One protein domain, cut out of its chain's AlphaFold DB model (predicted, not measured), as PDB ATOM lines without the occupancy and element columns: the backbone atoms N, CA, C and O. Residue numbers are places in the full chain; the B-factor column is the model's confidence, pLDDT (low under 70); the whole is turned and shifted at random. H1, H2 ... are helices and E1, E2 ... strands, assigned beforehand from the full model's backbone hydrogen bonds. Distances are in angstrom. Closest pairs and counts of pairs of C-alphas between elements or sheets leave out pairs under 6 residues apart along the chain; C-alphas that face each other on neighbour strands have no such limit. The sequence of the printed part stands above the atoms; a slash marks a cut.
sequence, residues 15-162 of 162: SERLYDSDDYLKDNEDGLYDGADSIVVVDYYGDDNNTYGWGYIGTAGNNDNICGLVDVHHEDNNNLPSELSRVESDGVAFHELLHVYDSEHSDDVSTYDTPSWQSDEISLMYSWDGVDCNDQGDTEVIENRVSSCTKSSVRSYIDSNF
ATOM      1  N   SER A  15      50.237   1.499  57.005       89.44
ATOM      2  CA  SER A  15      50.130   2.943  56.772       89.44
ATOM      3  C   SER A  15      51.297   3.712  57.395       89.44
ATOM      4  O   SER A  15      51.844   4.611  56.762       89.44
ATOM      5  N   GLU A  16      51.744   3.317  58.588       88.31
ATOM      6  CA  GLU A  16      52.917   3.909  59.237       88.31
ATOM      7  C   GLU A  16      54.200   3.572  58.472       88.31
ATOM      8  O   GLU A  16      55.009   4.459  58.211       88.31
ATOM      9  N   ARG A  17      54.341   2.331  57.984       88.69
ATOM     10  CA  ARG A  17      55.489   1.945  57.146       88.69
ATOM     11  C   ARG A  17      55.550   2.708  55.824       88.69
ATOM     12  O   ARG A  17      56.654   2.977  55.340       88.69
ATOM     13  N   LEU A  18      54.404   3.072  55.241       92.56
ATOM     14  CA  LEU A  18      54.382   3.993  54.105       92.56
ATOM     15  C   LEU A  18      54.947   5.354  54.515       92.56
ATOM     16  O   LEU A  18      55.796   5.874  53.797       92.56
ATOM     17  N   TYR A  19      54.496   5.910  55.642       92.38
ATOM     18  CA  TYR A  19      54.927   7.230  56.109       92.38
ATOM     19  C   TYR A  19      56.435   7.269  56.358       92.38
ATOM     20  O   TYR A  19      57.117   8.143  55.832       92.38
ATOM     21  N   ASP A  20      56.970   6.271  57.059       90.25
ATOM     22  CA  ASP A  20      58.404   6.183  57.342       90.25
ATOM     23  C   ASP A  20      59.233   5.985  56.063       90.25
ATOM     24  O   ASP A  20      60.320   6.547  55.909       90.25
ATOM     25  N   SER A  21      58.711   5.208  55.107       91.75
ATOM     26  CA  SER A  21      59.362   5.021  53.808       91.75
ATOM     27  C   SER A  21      59.355   6.300  52.969       91.75
ATOM     28  O   SER A  21      60.371   6.613  52.347       91.75
ATOM     29  N   ASP A  22      58.239   7.033  52.940       93.94
ATOM     30  CA  ASP A  22      58.109   8.309  52.227       93.94
ATOM     31  C   ASP A  22      59.064   9.357  52.817       93.94
ATOM     32  O   ASP A  22      59.873   9.920  52.074       93.94
ATOM     33  N   ASP A  23      59.073   9.513  54.146       93.12
ATOM     34  CA  ASP A  23      59.975  10.419  54.866       93.12
ATOM     35  C   ASP A  23      61.448  10.064  54.611       93.12
ATOM     36  O   ASP A  23      62.257  10.939  54.289       93.12
ATOM     37  N   TYR A  24      61.815   8.777  54.670       92.25
ATOM     38  CA  TYR A  24      63.182   8.352  54.368       92.25
ATOM     39  C   TYR A  24      63.591   8.712  52.937       92.25
ATOM     40  O   TYR A  24      64.682   9.255  52.730       92.25
ATOM     41  N   LEU A  25      62.753   8.392  51.947       93.44
ATOM     42  CA  LEU A  25      63.056   8.647  50.537       93.44
ATOM     43  C   LEU A  25      63.186  10.146  50.265       93.44
ATOM     44  O   LEU A  25      64.102  10.569  49.561       93.44
ATOM     45  N   LYS A  26      62.315  10.949  50.866       92.88
ATOM     46  CA  LYS A  26      62.348  12.403  50.766       92.88
ATOM     47  C   LYS A  26      63.594  13.015  51.396       92.88
ATOM     48  O   LYS A  26      64.174  13.917  50.809       92.88
ATOM     49  N   ASP A  27      64.015  12.532  52.563       91.81
ATOM     50  CA  ASP A  27      65.136  13.120  53.308       91.81
ATOM     51  C   ASP A  27      66.517  12.641  52.826       91.81
ATOM     52  O   ASP A  27      67.536  13.282  53.108       91.81
ATOM     53  N   ASN A  28      66.581  11.486  52.156       91.00
ATOM     54  CA  ASN A  28      67.848  10.824  51.832       91.00
ATOM     55  C   ASN A  28      68.072  10.613  50.332       91.00
ATOM     56  O   ASN A  28      69.203  10.333  49.923       91.00
ATOM     57  N   GLU A  29      67.026  10.720  49.515       88.81
ATOM     58  CA  GLU A  29      67.043  10.316  48.110       88.81
ATOM     59  C   GLU A  29      66.451  11.405  47.198       88.81
ATOM     60  O   GLU A  29      65.787  11.098  46.208       88.81
ATOM     61  N   ASP A  30      66.771  12.679  47.481       80.38
ATOM     62  CA  ASP A  30      66.320  13.889  46.764       80.38
ATOM     63  C   ASP A  30      66.312  13.729  45.235       80.38
ATOM     64  O   ASP A  30      65.380  14.126  44.548       80.38
ATOM     65  N   GLY A  31      67.352  13.115  44.659       82.44
ATOM     66  CA  GLY A  31      67.460  12.954  43.205       82.44
ATOM     67  C   GLY A  31      66.426  12.002  42.594       82.44
ATOM     68  O   GLY A  31      66.136  12.108  41.402       82.44
ATOM     69  N   LEU A  32      65.910  11.061  43.386       86.38
ATOM     70  CA  LEU A  32      64.824  10.162  43.008       86.38
ATOM     71  C   LEU A  32      63.473  10.766  43.395       86.38
ATOM     72  O   LEU A  32      62.577  10.774  42.556       86.38
ATOM     73  N   TYR A  33      63.358  11.286  44.618       92.00
ATOM     74  CA  TYR A  33      62.108  11.821  45.152       92.00
ATOM     75  C   TYR A  33      61.653  13.081  44.404       92.00
ATOM     76  O   TYR A  33      60.553  13.099  43.863       92.00
ATOM     77  N   ASP A  34      62.532  14.073  44.222       88.25
ATOM     78  CA  ASP A  34      62.205  15.314  43.494       88.25
ATOM     79  C   ASP A  34      62.025  15.100  41.979       88.25
ATOM     80  O   ASP A  34      61.549  15.984  41.261       88.25
ATOM     81  N   GLY A  35      62.495  13.966  41.453       88.94
ATOM     82  CA  GLY A  35      62.473  13.652  40.025       88.94
ATOM     83  C   GLY A  35      61.275  12.817  39.576       88.94
ATOM     84  O   GLY A  35      61.098  12.636  38.368       88.94
ATOM     85  N   ALA A  36      60.501  12.275  40.515       92.31
ATOM     86  CA  ALA A  36      59.394  11.370  40.248       92.31
ATOM     87  C   ALA A  36      58.046  12.063  40.476       92.31
ATOM     88  O   ALA A  36      57.877  12.818  41.424       92.31
ATOM     89  N   ASP A  37      57.058  11.750  39.636       94.62
ATOM     90  CA  ASP A  37      55.676  12.179  39.878       94.62
ATOM     91  C   ASP A  37      55.002  11.303  40.948       94.62
ATOM     92  O   ASP A  37      54.036  11.707  41.578       94.62
ATOM     93  N   SER A  38      55.475  10.073  41.128       95.81
ATOM     94  CA  SER A  38      54.991   9.123  42.130       95.81
ATOM     95  C   SER A  38      56.012   8.008  42.320       95.81
ATOM     96  O   SER A  38      56.818   7.723  41.427       95.81
ATOM     97  N   ILE A  39      55.984   7.372  43.487       96.19
ATOM     98  CA  ILE A  39      56.876   6.264  43.840       96.19
ATOM     99  C   ILE A  39      56.031   5.107  44.370       96.19
ATOM    100  O   ILE A  39      55.037   5.316  45.053       96.19
ATOM    101  N   VAL A  40      56.427   3.873  44.062       96.12
ATOM    102  CA  VAL A  40      55.850   2.676  44.681       96.12
ATOM    103  C   VAL A  40      56.926   2.002  45.523       96.12
ATOM    104  O   VAL A  40      57.998   1.659  45.017       96.12
ATOM    105  N   VAL A  41      56.636   1.828  46.807       94.12
ATOM    106  CA  VAL A  41      57.445   1.102  47.782       94.12
ATOM    107  C   VAL A  41      56.983  -0.351  47.800       94.12
ATOM    108  O   VAL A  41      55.794  -0.634  47.888       94.12
ATOM    109  N   VAL A  42      57.930  -1.279  47.699       92.75
ATOM    110  CA  VAL A  42      57.663  -2.717  47.800       92.75
ATOM    111  C   VAL A  42      58.119  -3.175  49.176       92.75
ATOM    112  O   VAL A  42      59.323  -3.173  49.454       92.75
ATOM    113  N   ASP A  43      57.167  -3.527  50.030       89.38
ATOM    114  CA  ASP A  43      57.407  -3.939  51.408       89.38
ATOM    115  C   ASP A  43      57.404  -5.464  51.538       89.38
ATOM    116  O   ASP A  43      56.425  -6.128  51.217       89.38
ATOM    117  N   TYR A  44      58.518  -6.005  52.033       85.50
ATOM    118  CA  TYR A  44      58.725  -7.433  52.299       85.50
ATOM    119  C   TYR A  44      58.596  -7.787  53.789       85.50
ATOM    120  O   TYR A  44      58.705  -8.963  54.151       85.50
ATOM    121  N   TYR A  45      58.463  -6.788  54.667       78.50
ATOM    122  CA  TYR A  45      58.355  -7.003  56.109       78.50
ATOM    123  C   TYR A  45      56.966  -7.522  56.473       78.50
ATOM    124  O   TYR A  45      56.863  -8.512  57.196       78.50
ATOM    125  N   GLY A  46      55.949  -6.914  55.862       64.00
ATOM    126  CA  GLY A  46      54.583  -7.405  55.840       64.00
ATOM    127  C   GLY A  46      53.769  -7.186  57.099       64.00
ATOM    128  O   GLY A  46      54.297  -7.041  58.201       64.00
ATOM    129  N   ASP A  47      52.455  -7.188  56.917       67.12
ATOM    130  CA  ASP A  47      51.462  -7.448  57.954       67.12
ATOM    131  C   ASP A  47      50.748  -8.783  57.629       67.12
ATOM    132  O   ASP A  47      50.757  -9.238  56.494       67.12
ATOM    133  N   ASP A  48      50.158  -9.448  58.625       64.94
ATOM    134  CA  ASP A  48      49.276 -10.616  58.419       64.94
ATOM    135  C   ASP A  48      47.788 -10.194  58.371       64.94
ATOM    136  O   ASP A  48      46.883 -11.040  58.338       64.94
ATOM    137  N   ASN A  49      47.510  -8.888  58.429       72.56
ATOM    138  CA  ASN A  49      46.166  -8.321  58.350       72.56
ATOM    139  C   ASN A  49      45.616  -8.322  56.912       72.56
ATOM    140  O   ASN A  49      46.317  -8.562  55.947       72.56
ATOM    141  N   ASN A  50      44.324  -8.027  56.742       75.50
ATOM    142  CA  ASN A  50      43.683  -7.985  55.418       75.50
ATOM    143  C   ASN A  50      43.944  -6.662  54.663       75.50
ATOM    144  O   ASN A  50      43.057  -6.164  53.972       75.50
ATOM    145  N   THR A  51      45.128  -6.075  54.814       81.75
ATOM    146  CA  THR A  51      45.522  -4.841  54.129       81.75
ATOM    147  C   THR A  51      46.789  -5.127  53.344       81.75
ATOM    148  O   THR A  51      47.788  -5.538  53.912       81.75
ATOM    149  N   TYR A  52      46.732  -4.918  52.033       87.25
ATOM    150  CA  TYR A  52      47.740  -5.429  51.098       87.25
ATOM    151  C   TYR A  52      48.517  -4.307  50.413       87.25
ATOM    152  O   TYR A  52      49.512  -4.546  49.734       87.25
ATOM    153  N   GLY A  53      48.054  -3.075  50.585       90.56
ATOM    154  CA  GLY A  53      48.677  -1.873  50.081       90.56
ATOM    155  C   GLY A  53      48.143  -0.649  50.816       90.56
ATOM    156  O   GLY A  53      47.136  -0.719  51.529       90.56
ATOM    157  N   TRP A  54      48.863   0.457  50.679       92.50
ATOM    158  CA  TRP A  54      48.423   1.767  51.134       92.50
ATOM    159  C   TRP A  54      48.987   2.857  50.228       92.50
ATOM    160  O   TRP A  54      50.174   2.846  49.905       92.50
ATOM    161  N   GLY A  55      48.172   3.839  49.860       93.75
ATOM    162  CA  GLY A  55      48.583   4.960  49.025       93.75
ATOM    163  C   GLY A  55      48.015   6.278  49.521       93.75
ATOM    164  O   GLY A  55      46.887   6.352  50.013       93.75
ATOM    165  N   TYR A  56      48.793   7.349  49.377       95.62
ATOM    166  CA  TYR A  56      48.242   8.696  49.504       95.62
ATOM    167  C   TYR A  56      47.270   8.983  48.358       95.62
ATOM    168  O   TYR A  56      47.407   8.430  47.271       95.62
ATOM    169  N   ILE A  57      46.296   9.867  48.587       94.81
ATOM    170  CA  ILE A  57      45.292  10.209  47.578       94.81
ATOM    171  C   ILE A  57      45.588  11.578  46.971       94.81
ATOM    172  O   ILE A  57      45.644  12.582  47.683       94.81
ATOM    173  N   GLY A  58      45.731  11.612  45.645       95.31
ATOM    174  CA  GLY A  58      45.796  12.852  44.869       95.31
ATOM    175  C   GLY A  58      47.034  13.699  45.143       95.31
ATOM    176  O   GLY A  58      46.966  14.931  45.173       95.31
ATOM    177  N   THR A  59      48.176  13.045  45.327       96.56
ATOM    178  CA  THR A  59      49.452  13.682  45.663       96.56
ATOM    179  C   THR A  59      50.515  13.572  44.575       96.56
ATOM    180  O   THR A  59      51.587  14.147  44.744       96.56
ATOM    181  N   ALA A  60      50.243  12.895  43.454       95.81
ATOM    182  CA  ALA A  60      51.206  12.770  42.362       95.81
ATOM    183  C   ALA A  60      51.746  14.139  41.896       95.81
ATOM    184  O   ALA A  60      50.987  15.053  41.576       95.81
ATOM    185  N   GLY A  61      53.069  14.263  41.809       92.75
ATOM    186  CA  GLY A  61      53.781  15.476  41.395       92.75
ATOM    187  C   GLY A  61      53.943  16.529  42.495       92.75
ATOM    188  O   GLY A  61      54.500  17.597  42.234       92.75
ATOM    189  N   ASN A  62      53.476  16.262  43.719       92.44
ATOM    190  CA  ASN A  62      53.780  17.107  44.871       92.44
ATOM    191  C   ASN A  62      55.236  16.922  45.331       92.44
ATOM    192  O   ASN A  62      55.923  15.984  44.952       92.44
ATOM    193  N   ASN A  63      55.694  17.807  46.218       90.19
ATOM    194  CA  ASN A  63      57.013  17.688  46.857       90.19
ATOM    195  C   ASN A  63      56.990  16.784  48.109       90.19
ATOM    196  O   ASN A  63      57.917  16.840  48.916       90.19
ATOM    197  N   ASP A  64      55.877  16.095  48.363       93.06
ATOM    198  CA  ASP A  64      55.640  15.343  49.593       93.06
ATOM    199  C   ASP A  64      54.493  14.345  49.415       93.06
ATOM    200  O   ASP A  64      53.531  14.652  48.697       93.06
ATOM    201  N   ASN A  65      54.539  13.231  50.148       96.12
ATOM    202  CA  ASN A  65      53.515  12.190  50.180       96.12
ATOM    203  C   ASN A  65      53.203  11.598  48.791       96.12
ATOM    204  O   ASN A  65      52.039  11.381  48.461       96.12
ATOM    205  N   ILE A  66      54.211  11.381  47.941       95.75
ATOM    206  CA  ILE A  66      54.021  10.883  46.560       95.75
ATOM    207  C   ILE A  66      54.111   9.354  46.443       95.75
ATOM    208  O   ILE A  66      54.123   8.813  45.332       95.75
ATOM    209  N   CYS A  67      54.222   8.657  47.574       96.56
ATOM    210  CA  CYS A  67      54.384   7.211  47.608       96.56
ATOM    211  C   CYS A  67      53.049   6.441  47.688       96.56
ATOM    212  O   CYS A  67      52.092   6.838  48.348       96.56
ATOM    213  N   GLY A  68      53.018   5.274  47.052       96.12
ATOM    214  CA  GLY A  68      52.184   4.145  47.455       96.12
ATOM    215  C   GLY A  68      53.073   3.010  47.949       96.12
ATOM    216  O   GLY A  68      54.258   2.968  47.620       96.12
ATOM    217  N   LEU A  69      52.530   2.087  48.728       93.94
ATOM    218  CA  LEU A  69      53.236   0.935  49.269       93.94
ATOM    219  C   LEU A  69      52.421  -0.326  49.005       93.94
ATOM    220  O   LEU A  69      51.222  -0.342  49.245       93.94
ATOM    221  N   VAL A  70      53.080  -1.381  48.535       92.88
ATOM    222  CA  VAL A  70      52.498  -2.721  48.399       92.88
ATOM    223  C   VAL A  70      53.158  -3.688  49.372       92.88
ATOM    224  O   VAL A  70      54.385  -3.723  49.476       92.88
ATOM    225  N   ASP A  71      52.340  -4.492  50.041       89.81
ATOM    226  CA  ASP A  71      52.780  -5.617  50.852       89.81
ATOM    227  C   ASP A  71      52.912  -6.881  49.987       89.81
ATOM    228  O   ASP A  71      51.939  -7.366  49.399       89.81
ATOM    229  N   VAL A  72      54.125  -7.429  49.895       89.19
ATOM    230  CA  VAL A  72      54.397  -8.691  49.178       89.19
ATOM    231  C   VAL A  72      54.521  -9.895  50.112       89.19
ATOM    232  O   VAL A  72      54.609 -11.035  49.654       89.19
ATOM    233  N   HIS A  73      54.473  -9.678  51.428       85.56
ATOM    234  CA  HIS A  73      54.582 -10.727  52.439       85.56
ATOM    235  C   HIS A  73      53.471 -11.771  52.323       85.56
ATOM    236  O   HIS A  73      53.722 -12.970  52.474       85.56
ATOM    237  N   HIS A  74      52.249 -11.337  52.004       78.25
ATOM    238  CA  HIS A  74      51.120 -12.236  51.768       78.25
ATOM    239  C   HIS A  74      51.378 -13.206  50.613       78.25
ATOM    240  O   HIS A  74      51.036 -14.388  50.715       78.25
ATOM    241  N   GLU A  75      51.998 -12.741  49.528       83.25
ATOM    242  CA  GLU A  75      52.360 -13.589  48.394       83.25
ATOM    243  C   GLU A  75      53.484 -14.562  48.778       83.25
ATOM    244  O   GLU A  75      53.333 -15.779  48.620       83.25
ATOM    245  N   ASP A  76      54.554 -14.051  49.396       82.88
ATOM    246  CA  ASP A  76      55.716 -14.841  49.821       82.88
ATOM    247  C   ASP A  76      55.346 -15.960  50.818       82.88
ATOM    248  O   ASP A  76      55.922 -17.056  50.790       82.88
ATOM    249  N   ASN A  77      54.336 -15.731  51.663       79.44
ATOM    250  CA  ASN A  77      53.837 -16.710  52.631       79.44
ATOM    251  C   ASN A  77      52.703 -17.612  52.112       79.44
ATOM    252  O   ASN A  77      52.202 -18.448  52.870       79.44
ATOM    253  N   ASN A  78      52.322 -17.522  50.832       77.50
ATOM    254  CA  ASN A  78      51.149 -18.207  50.260       77.50
ATOM    255  C   ASN A  78      49.841 -17.909  51.023       77.50
ATOM    256  O   ASN A  78      48.980 -18.782  51.160       77.50
ATOM    257  N   ASN A  79      49.715 -16.687  51.536       77.50
ATOM    258  CA  ASN A  79      48.535 -16.164  52.221       77.50
ATOM    259  C   ASN A  79      47.794 -15.119  51.365       77.50
ATOM    260  O   ASN A  79      46.991 -14.342  51.876       77.50
ATOM    261  N   LEU A  80      48.077 -15.089  50.059       80.00
ATOM    262  CA  LEU A  80      47.335 -14.285  49.104       80.00
ATOM    263  C   LEU A  80      45.942 -14.908  48.888       80.00
ATOM    264  O   LEU A  80      45.840 -16.106  48.598       80.00
ATOM    265  N   PRO A  81      44.859 -14.133  49.008       77.94
ATOM    266  CA  PRO A  81      43.515 -14.636  48.765       77.94
ATOM    267  C   PRO A  81      43.264 -14.917  47.286       77.94
ATOM    268  O   PRO A  81      43.881 -14.341  46.388       77.94
ATOM    269  N   SER A  82      42.317 -15.821  47.036       78.19
ATOM    270  CA  SER A  82      41.976 -16.322  45.701       78.19
ATOM    271  C   SER A  82      41.572 -15.231  44.712       78.19
ATOM    272  O   SER A  82      41.844 -15.345  43.519       78.19
ATOM    273  N   GLU A  83      40.957 -14.170  45.205       75.00
ATOM    274  CA  GLU A  83      40.430 -13.040  44.459       75.00
ATOM    275  C   GLU A  83      41.566 -12.229  43.821       75.00
ATOM    276  O   GLU A  83      41.419 -11.741  42.703       75.00
ATOM    277  N   LEU A  84      42.737 -12.171  44.469       78.62
ATOM    278  CA  LEU A  84      43.942 -11.536  43.933       78.62
ATOM    279  C   LEU A  84      44.803 -12.454  43.066       78.62
ATOM    280  O   LEU A  84      45.759 -11.981  42.459       78.62
ATOM    281  N   SER A  85      44.489 -13.745  42.958       81.56
ATOM    282  CA  SER A  85      45.363 -14.735  42.301       81.56
ATOM    283  C   SER A  85      45.704 -14.455  40.829       81.56
ATOM    284  O   SER A  85      46.555 -15.132  40.259       81.56
ATOM    285  N   ARG A  86      45.027 -13.500  40.178       79.75
ATOM    286  CA  ARG A  86      45.314 -13.075  38.796       79.75
ATOM    287  C   ARG A  86      46.177 -11.822  38.686       79.75
ATOM    288  O   ARG A  86      46.700 -11.565  37.600       79.75
ATOM    289  N   VAL A  87      46.248 -11.020  39.743       83.50
ATOM    290  CA  VAL A  87      46.905  -9.705  39.725       83.50
ATOM    291  C   VAL A  87      48.059  -9.623  40.713       83.50
ATOM    292  O   VAL A  87      49.005  -8.893  40.440       83.50
ATOM    293  N   GLU A  88      48.010 -10.415  41.788       89.12
ATOM    294  CA  GLU A  88      49.091 -10.575  42.764       89.12
ATOM    295  C   GLU A  88      49.522  -9.214  43.350       89.12
ATOM    296  O   GLU A  88      48.751  -8.242  43.309       89.12
ATOM    297  N   SER A  89      50.720  -9.115  43.927       89.62
ATOM    298  CA  SER A  89      51.209  -7.835  44.453       89.62
ATOM    299  C   SER A  89      51.379  -6.766  43.364       89.62
ATOM    300  O   SER A  89      51.201  -5.583  43.639       89.62
ATOM    301  N   ASP A  90      51.630  -7.136  42.106       91.06
ATOM    302  CA  ASP A  90      51.719  -6.175  40.994       91.06
ATOM    303  C   ASP A  90      50.406  -5.388  40.800       91.06
ATOM    304  O   ASP A  90      50.416  -4.173  40.568       91.06
ATOM    305  N   GLY A  91      49.264  -6.067  40.926       89.81
ATOM    306  CA  GLY A  91      47.940  -5.454  40.860       89.81
ATOM    307  C   GLY A  91      47.677  -4.492  42.007       89.81
ATOM    308  O   GLY A  91      47.120  -3.416  41.785       89.81
ATOM    309  N   VAL A  92      48.114  -4.858  43.211       90.31
ATOM    310  CA  VAL A  92      47.991  -4.009  44.401       90.31
ATOM    311  C   VAL A  92      48.895  -2.782  44.284       90.31
ATOM    312  O   VAL A  92      48.429  -1.665  44.465       90.31
ATOM    313  N   ALA A  93      50.144  -2.938  43.844       93.56
ATOM    314  CA  ALA A  93      51.024  -1.804  43.549       93.56
ATOM    315  C   ALA A  93      50.386  -0.823  42.555       93.56
ATOM    316  O   ALA A  93      50.471   0.395  42.721       93.56
ATOM    317  N   PHE A  94      49.723  -1.343  41.522       93.50
ATOM    318  CA  PHE A  94      49.008  -0.506  40.570       93.50
ATOM    319  C   PHE A  94      47.755   0.148  41.176       93.50
ATOM    320  O   PHE A  94      47.475   1.301  40.857       93.50
ATOM    321  N   HIS A  95      47.021  -0.543  42.053       92.81
ATOM    322  CA  HIS A  95      45.904   0.018  42.822       92.81
ATOM    323  C   HIS A  95      46.353   1.218  43.664       92.81
ATOM    324  O   HIS A  95      45.794   2.307  43.536       92.81
ATOM    325  N   GLU A  96      47.414   1.059  44.454       94.50
ATOM    326  CA  GLU A  96      47.919   2.140  45.306       94.50
ATOM    327  C   GLU A  96      48.465   3.305  44.484       94.50
ATOM    328  O   GLU A  96      48.230   4.467  44.807       94.50
ATOM    329  N   LEU A  97      49.117   3.022  43.354       95.25
ATOM    330  CA  LEU A  97      49.547   4.067  42.431       95.25
ATOM    331  C   LEU A  97      48.361   4.897  41.917       95.25
ATOM    332  O   LEU A  97      48.468   6.114  41.784       95.25
ATOM    333  N   LEU A  98      47.220   4.273  41.629       93.56
ATOM    334  CA  LEU A  98      46.030   4.992  41.174       93.56
ATOM    335  C   LEU A  98      45.443   5.904  42.261       93.56
ATOM    336  O   LEU A  98      44.935   6.973  41.910       93.56
ATOM    337  N   HIS A  99      45.547   5.537  43.544       94.69
ATOM    338  CA  HIS A  99      45.218   6.441  44.651       94.69
ATOM    339  C   HIS A  99      46.068   7.713  44.600       94.69
ATOM    340  O   HIS A  99      45.511   8.814  44.620       94.69
ATOM    341  N   VAL A 100      47.382   7.589  44.382       96.88
ATOM    342  CA  VAL A 100      48.296   8.745  44.274       96.88
ATOM    343  C   VAL A 100      47.866   9.706  43.150       96.88
ATOM    344  O   VAL A 100      48.024  10.920  43.277       96.88
ATOM    345  N   TYR A 101      47.209   9.197  42.101       96.12
ATOM    346  CA  TYR A 101      46.579   9.971  41.018       96.12
ATOM    347  C   TYR A 101      45.083  10.296  41.241       96.12
ATOM    348  O   TYR A 101      44.320  10.412  40.277       96.12
ATOM    349  N   ASP A 102      44.655  10.453  42.495       92.81
ATOM    350  CA  ASP A 102      43.314  10.925  42.896       92.81
ATOM    351  C   ASP A 102      42.169  10.006  42.444       92.81
ATOM    352  O   ASP A 102      41.068  10.439  42.095       92.81
ATOM    353  N   SER A 103      42.430   8.701  42.378       87.94
ATOM    354  CA  SER A 103      41.357   7.719  42.227       87.94
ATOM    355  C   SER A 103      40.922   7.222  43.590       87.94
ATOM    356  O   SER A 103      41.752   6.816  44.390       87.94
ATOM    357  N   GLU A 104      39.622   7.196  43.838       85.69
ATOM    358  CA  GLU A 104      39.045   6.566  45.025       85.69
ATOM    359  C   GLU A 104      38.520   5.168  44.682       85.69
ATOM    360  O   GLU A 104      38.385   4.804  43.503       85.69
ATOM    361  N   HIS A 105      38.220   4.376  45.715       82.50
ATOM    362  CA  HIS A 105      37.554   3.097  45.513       82.50
ATOM    363  C   HIS A 105      36.205   3.292  44.821       82.50
ATOM    364  O   HIS A 105      35.470   4.242  45.093       82.50
ATOM    365  N   SER A 106      35.851   2.378  43.921       66.69
ATOM    366  CA  SER A 106      34.518   2.382  43.324       66.69
ATOM    367  C   SER A 106      33.491   1.780  44.281       66.69
ATOM    368  O   SER A 106      33.649   0.631  44.689       66.69
ATOM    369  N   ASP A 107      32.388   2.494  44.524       58.91
ATOM    370  CA  ASP A 107      31.222   1.992  45.276       58.91
ATOM    371  C   ASP A 107      30.532   0.777  44.613       58.91
ATOM    372  O   ASP A 107      29.702   0.112  45.231       58.91
ATOM    373  N   ASP A 108      30.830   0.501  43.337       57.91
ATOM    374  CA  ASP A 108      30.187  -0.538  42.531       57.91
ATOM    375  C   ASP A 108      31.235  -1.474  41.902       57.91
ATOM    376  O   ASP A 108      32.053  -1.051  41.077       57.91
ATOM    377  N   VAL A 109      31.178  -2.760  42.271       54.75
ATOM    378  CA  VAL A 109      31.982  -3.863  41.699       54.75
ATOM    379  C   VAL A 109      31.823  -3.980  40.181       54.75
ATOM    380  O   VAL A 109      32.731  -4.430  39.485       54.75
ATOM    381  N   SER A 110      30.682  -3.540  39.642       48.25
ATOM    382  CA  SER A 110      30.208  -3.897  38.304       48.25
ATOM    383  C   SER A 110      30.596  -2.925  37.191       48.25
ATOM    384  O   SER A 110      29.956  -2.910  36.142       48.25
ATOM    385  N   THR A 111      31.658  -2.129  37.342       46.38
ATOM    386  CA  THR A 111      32.067  -1.118  36.338       46.38
ATOM    387  C   THR A 111      32.668  -1.701  35.041       46.38
ATOM    388  O   THR A 111      33.587  -1.169  34.402       46.38
ATOM    389  N   TYR A 112      32.125  -2.819  34.580       48.25
ATOM    390  CA  TYR A 112      32.002  -3.106  33.170       48.25
ATOM    391  C   TYR A 112      31.001  -2.152  32.501       48.25
ATOM    392  O   TYR A 112      29.870  -1.996  32.935       48.25
ATOM    393  N   ASP A 113      31.375  -1.597  31.345       47.28
ATOM    394  CA  ASP A 113      30.406  -1.075  30.366       47.28
ATOM    395  C   ASP A 113      29.616  -2.230  29.685       47.28
ATOM    396  O   ASP A 113      29.081  -2.071  28.584       47.28
ATOM    397  N   THR A 114      29.579  -3.431  30.280       44.16
ATOM    398  CA  THR A 114      28.827  -4.592  29.783       44.16
ATOM    399  C   THR A 114      27.651  -4.904  30.708       44.16
ATOM    400  O   THR A 114      27.639  -4.512  31.872       44.16
ATOM    401  N   PRO A 115      26.595  -5.559  30.191       44.34
ATOM    402  CA  PRO A 115      25.397  -5.841  30.970       44.34
ATOM    403  C   PRO A 115      25.725  -6.661  32.223       44.34
ATOM    404  O   PRO A 115      26.464  -7.638  32.132       44.34
ATOM    405  N   SER A 116      25.080  -6.316  33.341       48.12
ATOM    406  CA  SER A 116      25.214  -6.858  34.709       48.12
ATOM    407  C   SER A 116      24.984  -8.375  34.896       48.12
ATOM    408  O   SER A 116      24.686  -8.816  35.995       48.12
ATOM    409  N   TRP A 117      25.008  -9.168  33.826       47.84
ATOM    410  CA  TRP A 117      24.689 -10.599  33.806       47.84
ATOM    411  C   TRP A 117      25.819 -11.447  33.190       47.84
ATOM    412  O   TRP A 117      25.580 -12.608  32.861       47.84
ATOM    413  N   GLN A 118      26.996 -10.867  32.917       45.81
ATOM    414  CA  GLN A 118      28.066 -11.533  32.152       45.81
ATOM    415  C   GLN A 118      29.498 -11.313  32.656       45.81
ATOM    416  O   GLN A 118      30.422 -11.735  31.967       45.81
ATOM    417  N   SER A 119      29.718 -10.683  33.805       52.38
ATOM    418  CA  SER A 119      31.081 -10.454  34.283       52.38
ATOM    419  C   SER A 119      31.135 -10.519  35.799       52.38
ATOM    420  O   SER A 119      30.787  -9.544  36.456       52.38
ATOM    421  N   ASP A 120      31.643 -11.638  36.300       54.53
ATOM    422  CA  ASP A 120      32.054 -11.835  37.695       54.53
ATOM    423  C   ASP A 120      33.483 -11.259  37.929       54.53
ATOM    424  O   ASP A 120      34.155 -11.576  38.902       54.53
ATOM    425  N   GLU A 121      33.994 -10.446  36.991       61.72
ATOM    426  CA  GLU A 121      35.327  -9.824  37.020       61.72
ATOM    427  C   GLU A 121      35.285  -8.463  37.736       61.72
ATOM    428  O   GLU A 121      34.523  -7.567  37.351       61.72
ATOM    429  N   ILE A 122      36.152  -8.288  38.738       69.94
ATOM    430  CA  ILE A 122      36.239  -7.075  39.565       69.94
ATOM    431  C   ILE A 122      37.358  -6.150  39.045       69.94
ATOM    432  O   ILE A 122      38.441  -6.595  38.659       69.94
ATOM    433  N   SER A 123      37.096  -4.838  39.021       74.69
ATOM    434  CA  SER A 123      38.083  -3.799  38.673       74.69
ATOM    435  C   SER A 123      39.164  -3.657  39.752       74.69
ATOM    436  O   SER A 123      38.852  -3.715  40.934       74.69
ATOM    437  N   LEU A 124      40.401  -3.326  39.359       80.00
ATOM    438  CA  LEU A 124      41.531  -3.124  40.279       80.00
ATOM    439  C   LEU A 124      41.219  -2.148  41.420       80.00
ATOM    440  O   LEU A 124      41.552  -2.460  42.545       80.00
ATOM    441  N   MET A 125      40.538  -1.019  41.166       83.50
ATOM    442  CA  MET A 125      40.183  -0.001  42.188       83.50
ATOM    443  C   MET A 125      38.981  -0.335  43.079       83.50
ATOM    444  O   MET A 125      38.314   0.559  43.602       83.50
ATOM    445  N   TYR A 126      38.631  -1.601  43.212       76.31
ATOM    446  CA  TYR A 126      37.562  -2.011  44.109       76.31
ATOM    447  C   TYR A 126      38.015  -1.964  45.581       76.31
ATOM    448  O   TYR A 126      39.159  -2.301  45.880       76.31
ATOM    449  N   SER A 127      37.126  -1.541  46.494       70.69
ATOM    450  CA  SER A 127      37.412  -1.548  47.935       70.69
ATOM    451  C   SER A 127      37.278  -2.956  48.492       70.69
ATOM    452  O   SER A 127      36.215  -3.570  48.417       70.69
ATOM    453  N   TRP A 128      38.349  -3.443  49.093       62.31
ATOM    454  CA  TRP A 128      38.452  -4.804  49.594       62.31
ATOM    455  C   TRP A 128      37.850  -5.005  51.000       62.31
ATOM    456  O   TRP A 128      37.899  -6.092  51.572       62.31
ATOM    457  N   ASP A 129      37.194  -4.000  51.576       51.44
ATOM    458  CA  ASP A 129      36.497  -4.172  52.854       51.44
ATOM    459  C   ASP A 129      35.169  -4.941  52.681       51.44
ATOM    460  O   ASP A 129      34.070  -4.392  52.752       51.44
ATOM    461  N   GLY A 130      35.291  -6.256  52.464       43.22
ATOM    462  CA  GLY A 130      34.303  -7.283  52.788       43.22
ATOM    463  C   GLY A 130      32.880  -7.042  52.291       43.22
ATOM    464  O   GLY A 130      31.947  -7.028  53.101       43.22
ATOM    465  N   VAL A 131      32.673  -6.909  50.980       39.06
ATOM    466  CA  VAL A 131      31.308  -6.942  50.439       39.06
ATOM    467  C   VAL A 131      30.849  -8.391  50.298       39.06
ATOM    468  O   VAL A 131      31.449  -9.193  49.591       39.06
ATOM    469  N   ASP A 132      29.726  -8.699  50.950       40.00
ATOM    470  CA  ASP A 132      28.857  -9.839  50.639       40.00
ATOM    471  C   ASP A 132      28.241  -9.617  49.238       40.00
ATOM    472  O   ASP A 132      27.068  -9.249  49.086       40.00
ATOM    473  N   CYS A 133      29.036  -9.783  48.180       41.59
ATOM    474  CA  CYS A 133      28.490  -9.963  46.842       41.59
ATOM    475  C   CYS A 133      27.743 -11.303  46.857       41.59
ATOM    476  O   CYS A 133      28.325 -12.353  47.121       41.59
ATOM    477  N   ASN A 134      26.419 -11.279  46.665       37.66
ATOM    478  CA  ASN A 134      25.642 -12.512  46.542       37.66
ATOM    479  C   ASN A 134      26.059 -13.226  45.251       37.66
ATOM    480  O   ASN A 134      25.501 -12.964  44.185       37.66
ATOM    481  N   ASP A 135      27.012 -14.136  45.388       42.34
ATOM    482  CA  ASP A 135      27.510 -14.991  44.327       42.34
ATOM    483  C   ASP A 135      26.444 -16.031  43.914       42.34
ATOM    484  O   ASP A 135      25.843 -16.722  44.748       42.34
ATOM    485  N   GLN A 136      26.171 -16.128  42.611       40.50
ATOM    486  CA  GLN A 136      25.429 -17.245  41.999       40.50
ATOM    487  C   GLN A 136      26.275 -17.995  40.942       40.50
ATOM    488  O   GLN A 136      25.715 -18.779  40.168       40.50
ATOM    489  N   GLY A 137      27.592 -17.768  40.915       48.59
ATOM    490  CA  GLY A 137      28.599 -18.249  39.963       48.59
ATOM    491  C   GLY A 137      29.891 -18.770  40.627       48.59
ATOM    492  O   GLY A 137      29.859 -19.237  41.761       48.59
ATOM    493  N   ASP A 138      30.991 -18.823  39.862       47.84
ATOM    494  CA  ASP A 138      32.335 -19.168  40.363       47.84
ATOM    495  C   ASP A 138      33.038 -17.879  40.841       47.84
ATOM    496  O   ASP A 138      32.839 -16.825  40.247       47.84
ATOM    497  N   THR A 139      33.882 -17.992  41.875       52.75
ATOM    498  CA  THR A 139      34.581 -16.910  42.602       52.75
ATOM    499  C   THR A 139      34.937 -15.670  41.768       52.75
ATOM    500  O   THR A 139      35.686 -15.773  40.792       52.75
ATOM    501  N   GLU A 140      34.473 -14.495  42.218       67.00
ATOM    502  CA  GLU A 140      34.819 -13.188  41.649       67.00
ATOM    503  C   GLU A 140      36.336 -12.951  41.765       67.00
ATOM    504  O   GLU A 140      36.902 -12.897  42.856       67.00
ATOM    505  N   VAL A 141      37.033 -12.856  40.637       70.69
ATOM    506  CA  VAL A 141      38.478 -12.585  40.598       70.69
ATOM    507  C   VAL A 141      38.707 -11.140  40.195       70.69
ATOM    508  O   VAL A 141      38.058 -10.622  39.280       70.69
ATOM    509  N   ILE A 142      39.664 -10.490  40.850       73.31
ATOM    510  CA  ILE A 142      40.155  -9.189  40.418       73.31
ATOM    511  C   ILE A 142      40.972  -9.421  39.154       73.31
ATOM    512  O   ILE A 142      41.832 -10.300  39.094       73.31
ATOM    513  N   GLU A 143      40.680  -8.652  38.115       74.38
ATOM    514  CA  GLU A 143      41.433  -8.702  36.870       74.38
ATOM    515  C   GLU A 143      42.311  -7.475  36.704       74.38
ATOM    516  O   GLU A 143      42.044  -6.424  37.278       74.38
ATOM    517  N   ASN A 144      43.317  -7.579  35.831       72.81
ATOM    518  CA  ASN A 144      44.167  -6.468  35.405       72.81
ATOM    519  C   ASN A 144      43.390  -5.454  34.536       72.81
ATOM    520  O   ASN A 144      43.683  -5.241  33.355       72.81
ATOM    521  N   ARG A 145      42.352  -4.842  35.111       76.69
ATOM    522  CA  ARG A 145      41.414  -3.935  34.456       76.69
ATOM    523  C   ARG A 145      41.053  -2.778  35.381       76.69
ATOM    524  O   ARG A 145      40.908  -2.923  36.583       76.69
ATOM    525  N   VAL A 146      40.845  -1.618  34.766       75.75
ATOM    526  CA  VAL A 146      40.460  -0.376  35.440       75.75
ATOM    527  C   VAL A 146      39.127   0.129  34.893       75.75
ATOM    528  O   VAL A 146      38.936   0.172  33.666       75.75
ATOM    529  N   SER A 147      38.235   0.544  35.792       72.62
ATOM    530  CA  SER A 147      36.939   1.147  35.469       72.62
ATOM    531  C   SER A 147      37.053   2.422  34.615       72.62
ATOM    532  O   SER A 147      38.088   3.096  34.574       72.62
ATOM    533  N   SER A 148      35.978   2.789  33.913       75.06
ATOM    534  CA  SER A 148      35.907   4.069  33.186       75.06
ATOM    535  C   SER A 148      35.916   5.282  34.128       75.06
ATOM    536  O   SER A 148      36.477   6.320  33.767       75.06
ATOM    537  N   CYS A 149      35.367   5.138  35.339       74.38
ATOM    538  CA  CYS A 149      35.401   6.149  36.398       74.38
ATOM    539  C   CYS A 149      36.837   6.441  36.839       74.38
ATOM    540  O   CYS A 149      37.283   7.580  36.727       74.38
ATOM    541  N   THR A 150      37.595   5.410  37.218       81.25
ATOM    542  CA  THR A 150      39.007   5.536  37.608       81.25
ATOM    543  C   THR A 150      39.835   6.149  36.479       81.25
ATOM    544  O   THR A 150      40.564   7.110  36.701       81.25
ATOM    545  N   LYS A 151      39.671   5.681  35.230       83.00
ATOM    546  CA  LYS A 151      40.364   6.280  34.070       83.00
ATOM    547  C   LYS A 151      40.066   7.770  33.920       83.00
ATOM    548  O   LYS A 151      40.952   8.536  33.548       83.00
ATOM    549  N   SER A 152      38.817   8.168  34.157       81.81
ATOM    550  CA  SER A 152      38.405   9.569  34.078       81.81
ATOM    551  C   SER A 152      38.975  10.390  35.234       81.81
ATOM    552  O   SER A 152      39.380  11.524  34.984       81.81
ATOM    553  N   SER A 153      39.060   9.822  36.443       84.44
ATOM    554  CA  SER A 153      39.668  10.468  37.615       84.44
ATOM    555  C   SER A 153      41.146  10.752  37.374       84.44
ATOM    556  O   SER A 153      41.531  11.915  37.288       84.44
ATOM    557  N   VAL A 154      41.936   9.710  37.080       87.31
ATOM    558  CA  VAL A 154      43.375   9.832  36.786       87.31
ATOM    559  C   VAL A 154      43.627  10.839  35.673       87.31
ATOM    560  O   VAL A 154      44.493  11.702  35.783       87.31
ATOM    561  N   ARG A 155      42.856  10.763  34.583       89.44
ATOM    562  CA  ARG A 155      43.013  11.704  33.474       89.44
ATOM    563  C   ARG A 155      42.718  13.140  33.897       89.44
ATOM    564  O   ARG A 155      43.458  14.034  33.513       89.44
ATOM    565  N   SER A 156      41.646  13.355  34.655       89.12
ATOM    566  CA  SER A 156      41.281  14.692  35.129       89.12
ATOM    567  C   SER A 156      42.341  15.250  36.075       89.12
ATOM    568  O   SER A 156      42.648  16.440  35.996       89.12
ATOM    569  N   TYR A 157      42.926  14.397  36.919       92.25
ATOM    570  CA  TYR A 157      44.032  14.767  37.789       92.25
ATOM    571  C   TYR A 157      45.266  15.170  36.982       92.25
ATOM    572  O   TYR A 157      45.798  16.259  37.193       92.25
ATOM    573  N   ILE A 158      45.673  14.342  36.013       94.06
ATOM    574  CA  ILE A 158      46.819  14.633  35.145       94.06
ATOM    575  C   ILE A 158      46.601  15.952  34.394       94.06
ATOM    576  O   ILE A 158      47.439  16.842  34.485       94.06
ATOM    577  N   ASP A 159      45.452  16.111  33.730       94.69
ATOM    578  CA  ASP A 159      45.113  17.307  32.943       94.69
ATOM    579  C   ASP A 159      45.060  18.598  33.799       94.69
ATOM    580  O   ASP A 159      45.090  19.702  33.250       94.69
ATOM    581  N   SER A 160      44.945  18.480  35.130       92.75
ATOM    582  CA  SER A 160      44.849  19.616  36.059       92.75
ATOM    583  C   SER A 160      46.158  19.960  36.776       92.75
ATOM    584  O   SER A 160      46.275  21.082  37.273       92.75
ATOM    585  N   ASN A 161      47.117  19.030  36.844       87.94
ATOM    586  CA  ASN A 161      48.321  19.160  37.676       87.94
ATOM    587  C   ASN A 161      49.646  19.073  36.891       87.94
ATOM    588  O   ASN A 161      50.678  19.456  37.440       87.94
ATOM    589  N   PHE A 162      49.621  18.661  35.615       85.00
ATOM    590  CA  PHE A 162      50.794  18.554  34.732       85.00
ATOM    591  C   PHE A 162      50.571  19.266  33.386       85.00
ATOM    592  O   PHE A 162      51.549  19.841  32.849       85.00
TER     593      PHE A 162
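What this domain is: This is residues 15 to 162 of the 162 residues of an uncharacterized protein of Halobiforma haloterrestris (UniProt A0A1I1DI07). A small three-stranded sheet, E1 E3 E2, is covered by H1 on one face and H4 on the other, making three layers. On the far side of H4 from the sheet comes H5, while the long unnamed stretch of residues 101 to 147 loops out toward the end of the longest axis opposite H1 and H2. The printed part has 148 residues, with five named helices and three named strands in the order H1 H2 E1 E2 E3 H3 H4 H5; under half of the residues, 62, are in named elements, and the class is mixed, helices and strands. The sheet is mixed, with E1 and E3 parallel and E3 and E2 antiparallel. The whole is compact, with a radius of gyration of the C-alphas of 16.1 A, and flat, spanning 52 by 39 by 19 A.

How they stand to each other: H1, residues 15 to 28, is on the sheet of E1, residues 39 to 43, E3, residues 67 to 71, and E2, residues 53 to 55, at a height over the sheet of 9.4 A. It runs slantwise to the strands, at 51 degrees to E3 on the local plane; its closest C-alphas to E3 are those of Leu 18 and Leu 69, 5.8 A. H2, residues 30 to 33, only just touches H1, only at the corner by their link, with 3 pairs of C-alphas within 8 A made by residues 25 to 26 of H1 alone; the closest are those of Lys 26 and Tyr 33, 5.6 A. E1 and E3 are parallel at 24 degrees, with N 41 and O 68 within hydrogen-bond range at 2.8 A. E2 and E3 form an antiparallel hairpin, with N 69 and O 54 at 2.7 A. H3, residues 73 to 76, is not on the sheet. H4, residues 88 to 100, is on the opposite face from H1, over E3 and E2, at a height over the sheet of 7.0 A; it runs along the strands, at 22 degrees to E3 on the local plane, and the closest C-alphas of H4 and E3 are those of Val 70 and Ala 93, 5.2 A. H3 and H4 are close but not clearly touching, with the C-alphas of Glu 75 and Ser 89 closest at 7.1 A. H5, residues 148 to 161, is close to H4 but not clearly touching, the same way at a steep tilt of 48 degrees; the closest C-alphas, of Leu 98 and Val 154, are 7.1 A apart. Every O i to N i+4 pair is within hydrogen-bond range in H1, H4 and H5; H2 and H3 are too short for such a pair.

Where its parts are: H1 begins with C-alpha 15 at (50.130, 2.943, 56.772) and is 20.0 A long; H2 measures 5.0 A. E1 is 12.7 A, E2 6.9 A and E3 13.3 A. H3 measures 5.0 A, and H4, 19.4 A, begins with C-alpha 88 at (49.091, -10.575, 42.764). H5, 20.1 A, ends with C-alpha 161 at (48.321, 19.160, 37.676).

The domain as a whole: The farthest C-alphas, of Asn 28 and Gln 136, are 51.8 A apart. The printed part has no cut. The links E2 to E3, H3 to H4 and H4 to H5 are long, the last with 47 residues. Residues 121 to 122 pair in parallel with residues 141 to 142. Residues 46 to 48, 106 to 122 and 128 to 140 have a pLDDT under 70; the mean of the printed part is 79.4.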